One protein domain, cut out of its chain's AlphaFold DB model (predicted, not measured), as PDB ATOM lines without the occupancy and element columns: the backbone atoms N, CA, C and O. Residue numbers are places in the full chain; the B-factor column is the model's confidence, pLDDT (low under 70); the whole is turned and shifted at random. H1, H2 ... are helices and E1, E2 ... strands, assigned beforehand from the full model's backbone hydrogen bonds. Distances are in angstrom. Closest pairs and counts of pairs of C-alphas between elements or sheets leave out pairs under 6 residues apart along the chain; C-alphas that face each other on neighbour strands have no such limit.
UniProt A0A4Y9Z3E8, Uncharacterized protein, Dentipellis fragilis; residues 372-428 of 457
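AT A GLANCE: This is residues 372 to 428 of the 457 residues of an uncharacterized protein of Dentipellis fragilis (UniProt A0A4Y9Z3E8). What shape is it? With little regular structure, it is a long hairpin, E2 and E3, with short E1 beside E3 and a wide loop holding H1 off the sheet. What parts? Of 57 printed residues, 22 are in named elements, mostly strand: E1, H1, E2, E3, with antiparallel sheet order E1, E3, E2. It is only just compact, close to loose, with radius of gyration of the C-alphas 12.0 A and spans 38 by 25 by 14 A.

IN THESE COORDINATES: Which strands? E3, residues 420 to 427, is 22.7 A long and ends at C-alpha (206.793, 163.344, 208.884). E2 is residues 404 to 410; E1, residues 372 to 374, begins at C-alpha (224.645, 160.602, 214.128). Which helix? H1 is residues 380 to 383.

HOW THE PARTS SIT: Which strands pair? E3 is antiparallel to E2, N 407 and O 424 being 2.8 A apart, and to E1, N 373 and O 421 being 2.8 A apart. And H1? It is apart from E3, in the right-handed crossover of a split strand-helix-strand unit, E1, H1, E2, with E3 between these strands.

THE WHOLE: Which link is long? H1 to E2 is, with 20 residues. Where is confidence low? Residues 412 to 418 have pLDDT under 70.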
ATOM      1  N   ILE A 372     223.536 161.389 214.653       88.25
ATOM      2  CA  ILE A 372     224.645 160.602 214.128       88.25
ATOM      3  C   ILE A 372     224.924 159.508 215.154       88.25
ATOM      4  O   ILE A 372     225.331 159.788 216.280       88.25
ATOM      5  N   LEU A 373     224.674 158.260 214.776       87.44
ATOM      6  CA  LEU A 373     224.925 157.098 215.615       87.44
ATOM      7  C   LEU A 373     226.200 156.406 215.143       87.44
ATOM      8  O   LEU A 373     226.344 156.081 213.962       87.44
ATOM      9  N   LEU A 374     227.107 156.145 216.083       84.56
ATOM     10  CA  LEU A 374     228.243 155.268 215.849       84.56
ATOM     11  C   LEU A 374     227.798 153.822 216.084       84.56
ATOM     12  O   LEU A 374     227.495 153.421 217.208       84.56
ATOM     13  N   ASN A 375     227.765 153.031 215.021       80.50
ATOM     14  CA  ASN A 375     227.550 151.600 215.067       80.50
ATOM     15  C   ASN A 375     228.781 150.911 215.678       80.50
ATOM     16  O   ASN A 375     229.726 150.542 214.983       80.50
ATOM     17  N   LEU A 376     228.770 150.732 216.999       81.81
ATOM     18  CA  LEU A 376     229.804 150.018 217.757       81.81
ATOM     19  C   LEU A 376     229.624 148.488 217.687       81.81
ATOM     20  O   LEU A 376     229.774 147.795 218.692       81.81
ATOM     21  N   GLY A 377     229.282 147.962 216.507       77.31
ATOM     22  CA  GLY A 377     228.963 146.546 216.309       77.31
ATOM     23  C   GLY A 377     227.578 146.156 216.827       77.31
ATOM     24  O   GLY A 377     227.394 145.024 217.271       77.31
ATOM     25  N   LEU A 378     226.619 147.088 216.799       76.75
ATOM     26  CA  LEU A 378     225.217 146.761 217.022       76.75
ATOM     27  C   LEU A 378     224.757 145.799 215.926       76.75
ATOM     28  O   LEU A 378     225.048 145.994 214.742       76.75
ATOM     29  N   ASP A 379     224.035 144.764 216.347       78.19
ATOM     30  CA  ASP A 379     223.322 143.879 215.438       78.19
ATOM     31  C   ASP A 379     222.370 144.731 214.573       78.19
ATOM     32  O   ASP A 379     221.603 145.519 215.141       78.19
ATOM     33  N   PRO A 380     222.414 144.640 213.229       79.62
ATOM     34  CA  PRO A 380     221.460 145.327 212.362       79.62
ATOM     35  C   PRO A 380     220.002 145.102 212.777       79.62
ATOM     36  O   PRO A 380     219.202 146.036 212.700       79.62
ATOM     37  N   ASP A 381     219.682 143.915 213.298       83.88
ATOM     38  CA  ASP A 381     218.338 143.569 213.757       83.88
ATOM     39  C   ASP A 381     217.949 144.344 215.029       83.88
ATOM     40  O   ASP A 381     216.775 144.628 215.238       83.88
ATOM     41  N   ALA A 382     218.908 144.777 215.856       83.06
ATOM     42  CA  ALA A 382     218.622 145.612 217.029       83.06
ATOM     43  C   ALA A 382     218.182 147.037 216.650       83.06
ATOM     44  O   ALA A 382     217.548 147.737 217.452       83.06
ATOM     45  N   LEU A 383     218.528 147.475 215.437       84.25
ATOM     46  CA  LEU A 383     218.089 148.747 214.883       84.25
ATOM     47  C   LEU A 383     216.715 148.615 214.228       84.25
ATOM     48  O   LEU A 383     215.979 149.591 214.215       84.25
ATOM     49  N   ASP A 384     216.331 147.466 213.687       83.19
ATOM     50  CA  ASP A 384     215.007 147.320 213.083       83.19
ATOM     51  C   ASP A 384     213.908 147.348 214.167       83.19
ATOM     52  O   ASP A 384     213.853 146.436 214.991       83.19
ATOM     53  N   PRO A 385     213.021 148.366 214.204       81.31
ATOM     54  CA  PRO A 385     211.957 148.428 215.203       81.31
ATOM     55  C   PRO A 385     210.925 147.294 215.067       81.31
ATOM     56  O   PRO A 385     210.147 147.090 215.998       81.31
ATOM     57  N   GLU A 386     210.885 146.582 213.936       85.50
ATOM     58  CA  GLU A 386     210.012 145.421 213.721       85.50
ATOM     59  C   GLU A 386     210.666 144.091 214.133       85.50
ATOM     60  O   GLU A 386     209.986 143.065 214.194       85.50
ATOM     61  N   SER A 387     211.966 144.094 214.445       87.19
ATOM     62  CA  SER A 387     212.691 142.896 214.867       87.19
ATOM     63  C   SER A 387     212.307 142.446 216.277       87.19
ATOM     64  O   SER A 387     212.089 143.250 217.185       87.19
ATOM     65  N   GLU A 388     212.324 141.131 216.511       85.31
ATOM     66  CA  GLU A 388     212.183 140.548 217.853       85.31
ATOM     67  C   GLU A 388     213.329 140.950 218.800       85.31
ATOM     68  O   GLU A 388     213.168 140.904 220.021       85.31
ATOM     69  N   THR A 389     214.480 141.354 218.251       85.00
ATOM     70  CA  THR A 389     215.672 141.794 218.996       85.00
ATOM     71  C   THR A 389     215.835 143.315 219.030       85.00
ATOM     72  O   THR A 389     216.877 143.803 219.475       85.00
ATOM     73  N   ALA A 390     214.815 144.067 218.597       85.00
ATOM     74  CA  ALA A 390     214.828 145.524 218.592       85.00
ATOM     75  C   ALA A 390     215.226 146.090 219.964       85.00
ATOM     76  O   ALA A 390     214.704 145.690 221.010       85.00
ATOM     77  N   SER A 391     216.133 147.068 219.969       83.31
ATOM     78  CA  SER A 391     216.496 147.764 221.201       83.31
ATOM     79  C   SER A 391     215.283 148.482 221.800       83.31
ATOM     80  O   SER A 391     214.565 149.189 221.093       83.31
ATOM     81  N   LEU A 392     215.096 148.354 223.119       84.81
ATOM     82  CA  LEU A 392     214.109 149.123 223.890       84.81
ATOM     83  C   LEU A 392     214.566 150.563 224.170       84.81
ATOM     84  O   LEU A 392     213.827 151.329 224.789       84.81
ATOM     85  N   ASP A 393     215.786 150.925 223.766       84.06
ATOM     86  CA  ASP A 393     216.296 152.281 223.912       84.06
ATOM     87  C   ASP A 393     215.496 153.233 223.002       84.06
ATOM     88  O   ASP A 393     215.567 153.110 221.773       84.06
ATOM     89  N   PRO A 394     214.755 154.207 223.564       82.12
ATOM     90  CA  PRO A 394     213.958 155.142 222.777       82.12
ATOM     91  C   PRO A 394     214.810 156.062 221.890       82.12
ATOM     92  O   PRO A 394     214.261 156.713 221.005       82.12
ATOM     93  N   THR A 395     216.127 156.141 222.106       81.25
ATOM     94  CA  THR A 395     217.045 156.844 221.199       81.25
ATOM     95  C   THR A 395     217.294 156.053 219.916       81.25
ATOM     96  O   THR A 395     217.442 156.646 218.851       81.25
ATOM     97  N   LEU A 396     217.279 154.720 219.985       83.81
ATOM     98  CA  LEU A 396     217.450 153.851 218.823       83.81
ATOM     99  C   LEU A 396     216.111 153.585 218.137       83.81
ATOM    100  O   LEU A 396     216.026 153.713 216.919       83.81
ATOM    101  N   ASN A 397     215.066 153.281 218.910       86.00
ATOM    102  CA  ASN A 397     213.727 152.970 218.410       86.00
ATOM    103  C   ASN A 397     212.679 153.871 219.085       86.00
ATOM    104  O   ASN A 397     211.961 153.444 219.995       86.00
ATOM    105  N   PRO A 398     212.588 155.147 218.672       88.38
ATOM    106  CA  PRO A 398     211.638 156.078 219.256       88.38
ATOM    107  C   PRO A 398     210.191 155.686 218.954       88.38
ATOM    108  O   PRO A 398     209.859 155.190 217.878       88.38
ATOM    109  N   SER A 399     209.293 156.003 219.886       87.94
ATOM    110  CA  SER A 399     207.852 155.881 219.652       87.94
ATOM    111  C   SER A 399     207.395 156.875 218.582       87.94
ATOM    112  O   SER A 399     207.408 158.088 218.798       87.94
ATOM    113  N   LEU A 400     206.962 156.360 217.433       91.00
ATOM    114  CA  LEU A 400     206.509 157.170 216.305       91.00
ATOM    115  C   LEU A 400     205.042 157.586 216.476       91.00
ATOM    116  O   LEU A 400     204.167 156.769 216.773       91.00
ATOM    117  N   LYS A 401     204.744 158.867 216.245       91.12
ATOM    118  CA  LYS A 401     203.364 159.360 216.131       91.12
ATOM    119  C   LYS A 401     202.786 158.949 214.771       91.12
ATOM    120  O   LYS A 401     203.505 158.660 213.815       91.12
ATOM    121  N   LYS A 402     201.454 158.969 214.649       92.19
ATOM    122  CA  LYS A 402     200.767 158.701 213.373       92.19
ATOM    123  C   LYS A 402     201.346 159.581 212.260       92.19
ATOM    124  O   LYS A 402     201.341 160.802 212.393       92.19
ATOM    125  N   GLY A 403     201.774 158.955 211.164       92.31
ATOM    126  CA  GLY A 403     202.334 159.658 210.010       92.31
ATOM    127  C   GLY A 403     203.796 160.077 210.169       92.31
ATOM    128  O   GLY A 403     204.250 160.944 209.432       92.31
ATOM    129  N   GLN A 404     204.520 159.497 211.124       94.12
ATOM    130  CA  GLN A 404     205.973 159.594 211.220       94.12
ATOM    131  C   GLN A 404     206.615 158.272 210.794       94.12
ATOM    132  O   GLN A 404     206.035 157.207 211.005       94.12
ATOM    133  N   VAL A 405     207.807 158.348 210.207       93.88
ATOM    134  CA  VAL A 405     208.652 157.184 209.916       93.88
ATOM    135  C   VAL A 405     210.075 157.456 210.385       93.88
ATOM    136  O   VAL A 405     210.550 158.591 210.310       93.88
ATOM    137  N   LEU A 406     210.742 156.419 210.881       93.12
ATOM    138  CA  LEU A 406     212.158 156.470 211.219       93.12
ATOM    139  C   LEU A 406     212.973 156.206 209.953       93.12
ATOM    140  O   LEU A 406     212.869 155.137 209.356       93.12
ATOM    141  N   GLN A 407     213.770 157.180 209.533       92.94
ATOM    142  CA  GLN A 407     214.670 157.057 208.398       92.94
ATOM    143  C   GLN A 407     216.099 156.865 208.897       92.94
ATOM    144  O   GLN A 407     216.583 157.625 209.735       92.94
ATOM    145  N   ARG A 408     216.792 155.865 208.346       91.12
ATOM    146  CA  ARG A 408     218.221 155.647 208.572       91.12
ATOM    147  C   ARG A 408     218.962 155.638 207.251       91.12
ATOM    148  O   ARG A 408     218.527 155.012 206.288       91.12
ATOM    149  N   THR A 409     220.081 156.343 207.213       88.75
ATOM    150  CA  THR A 409     220.982 156.367 206.063       88.75
ATOM    151  C   THR A 409     222.393 156.090 206.546       88.75
ATOM    152  O   THR A 409     222.899 156.752 207.451       88.75
ATOM    153  N   TRP A 410     223.010 155.071 205.962       85.69
ATOM    154  CA  TRP A 410     224.393 154.721 206.242       85.69
ATOM    155  C   TRP A 410     225.302 155.728 205.556       85.69
ATOM    156  O   TRP A 410     225.112 156.025 204.374       85.69
ATOM    157  N   ASP A 411     226.270 156.268 206.292       81.38
ATOM    158  CA  ASP A 411     227.290 157.096 205.671       81.38
ATOM    159  C   ASP A 411     228.273 156.192 204.929       81.38
ATOM    160  O   ASP A 411     229.091 155.500 205.532       81.38
ATOM    161  N   THR A 412     228.145 156.147 203.605       69.56
ATOM    162  CA  THR A 412     229.017 155.352 202.734       69.56
ATOM    163  C   THR A 412     230.204 156.161 202.226       69.56
ATOM    164  O   THR A 412     230.727 155.827 201.165       69.56
ATOM    165  N   SER A 413     230.603 157.243 202.914       64.56
ATOM    166  CA  SER A 413     231.789 158.023 202.540       64.56
ATOM    167  C   SER A 413     232.967 157.086 202.250       64.56
ATOM    168  O   SER A 413     233.182 156.135 203.004       64.56
ATOM    169  N   ASP A 414     233.684 157.358 201.157       50.94
ATOM    170  CA  ASP A 414     234.509 156.435 200.352       50.94
ATOM    171  C   ASP A 414     235.615 155.628 201.082       50.94
ATOM    172  O   ASP A 414     236.295 154.811 200.466       50.94
ATOM    173  N   GLU A 415     235.788 155.788 202.393       56.44
ATOM    174  CA  GLU A 415     236.800 155.099 203.207       56.44
ATOM    175  C   GLU A 415     236.330 153.764 203.820       56.44
ATOM    176  O   GLU A 415     237.029 153.166 204.637       56.44
ATOM    177  N   GLY A 416     235.161 153.245 203.421       52.06
ATOM    178  CA  GLY A 416     234.752 151.863 203.716       52.06
ATOM    179  C   GLY A 416     234.435 151.558 205.185       52.06
ATOM    180  O   GLY A 416     234.211 150.399 205.532       52.06
ATOM    181  N   ASN A 417     234.378 152.573 206.050       53.62
ATOM    182  CA  ASN A 417     234.025 152.413 207.455       53.62
ATOM    183  C   ASN A 417     232.529 152.716 207.644       53.62
ATOM    184  O   ASN A 417     232.140 153.798 208.074       53.62
ATOM    185  N   SER A 418     231.684 151.744 207.290       65.19
ATOM    186  CA  SER A 418     230.210 151.807 207.282       65.19
ATOM    187  C   SER A 418     229.566 151.889 208.673       65.19
ATOM    188  O   SER A 418     228.440 151.439 208.862       65.19
ATOM    189  N   ASN A 419     230.275 152.403 209.675       81.44
ATOM    190  CA  ASN A 419     229.834 152.381 211.065       81.44
ATOM    191  C   ASN A 419     229.121 153.667 211.491       81.44
ATOM    192  O   ASN A 419     228.833 153.821 212.668       81.44
ATOM    193  N   ILE A 420     228.836 154.601 210.584       86.31
ATOM    194  CA  ILE A 420     228.087 155.819 210.913       86.31
ATOM    195  C   ILE A 420     226.689 155.730 210.304       86.31
ATOM    196  O   ILE A 420     226.529 155.551 209.096       86.31
ATOM    197  N   ILE A 421     225.673 155.861 211.153       88.62
ATOM    198  CA  ILE A 421     224.264 155.876 210.761       88.62
ATOM    199  C   ILE A 421     223.711 157.265 211.046       88.62
ATOM    200  O   ILE A 421     223.699 157.715 212.188       88.62
ATOM    201  N   ASN A 422     223.191 157.921 210.016       89.44
ATOM    202  CA  ASN A 422     222.363 159.104 210.185       89.44
ATOM    203  C   ASN A 422     220.918 158.648 210.377       89.44
ATOM    204  O   ASN A 422     220.343 158.027 209.479       89.44
ATOM    205  N   GLN A 423     220.344 158.948 211.535       91.69
ATOM    206  CA  GLN A 423     218.979 158.597 211.905       91.69
ATOM    207  C   GLN A 423     218.140 159.866 212.057       91.69
ATOM    208  O   GLN A 423     218.582 160.826 212.673       91.69
ATOM    209  N   GLU A 424     216.921 159.877 211.529       91.94
ATOM    210  CA  GLU A 424     215.975 160.979 211.708       91.94
ATOM    211  C   GLU A 424     214.537 160.451 211.698       91.94
ATOM    212  O   GLU A 424     214.203 159.561 210.916       91.94
ATOM    213  N   VAL A 425     213.660 161.017 212.529       92.38
ATOM    214  CA  VAL A 425     212.215 160.834 212.352       92.38
ATOM    215  C   VAL A 425     211.706 161.892 211.381       92.38
ATOM    216  O   VAL A 425     211.866 163.088 211.613       92.38
ATOM    217  N   ILE A 426     211.052 161.460 210.307       93.12
ATOM    218  CA  ILE A 426     210.453 162.357 209.315       93.12
ATOM    219  C   ILE A 426     208.929 162.237 209.341       93.12
ATOM    220  O   ILE A 426     208.367 161.158 209.547       93.12
ATOM    221  N   SER A 427     208.237 163.354 209.121       92.50
ATOM    222  CA  SER A 427     206.793 163.344 208.884       92.50
ATOM    223  C   SER A 427     206.513 162.937 207.439       92.50
ATOM    224  O   SER A 427     207.032 163.547 206.509       92.50
ATOM    225  N   THR A 428     205.645 161.949 207.233       92.06
ATOM    226  CA  THR A 428     205.065 161.622 205.918       92.06
ATOM    227  C   THR A 428     203.771 162.388 205.658       92.06
ATOM    228  O   THR A 428     203.240 162.376 204.546       92.06
TER     229      THR A 428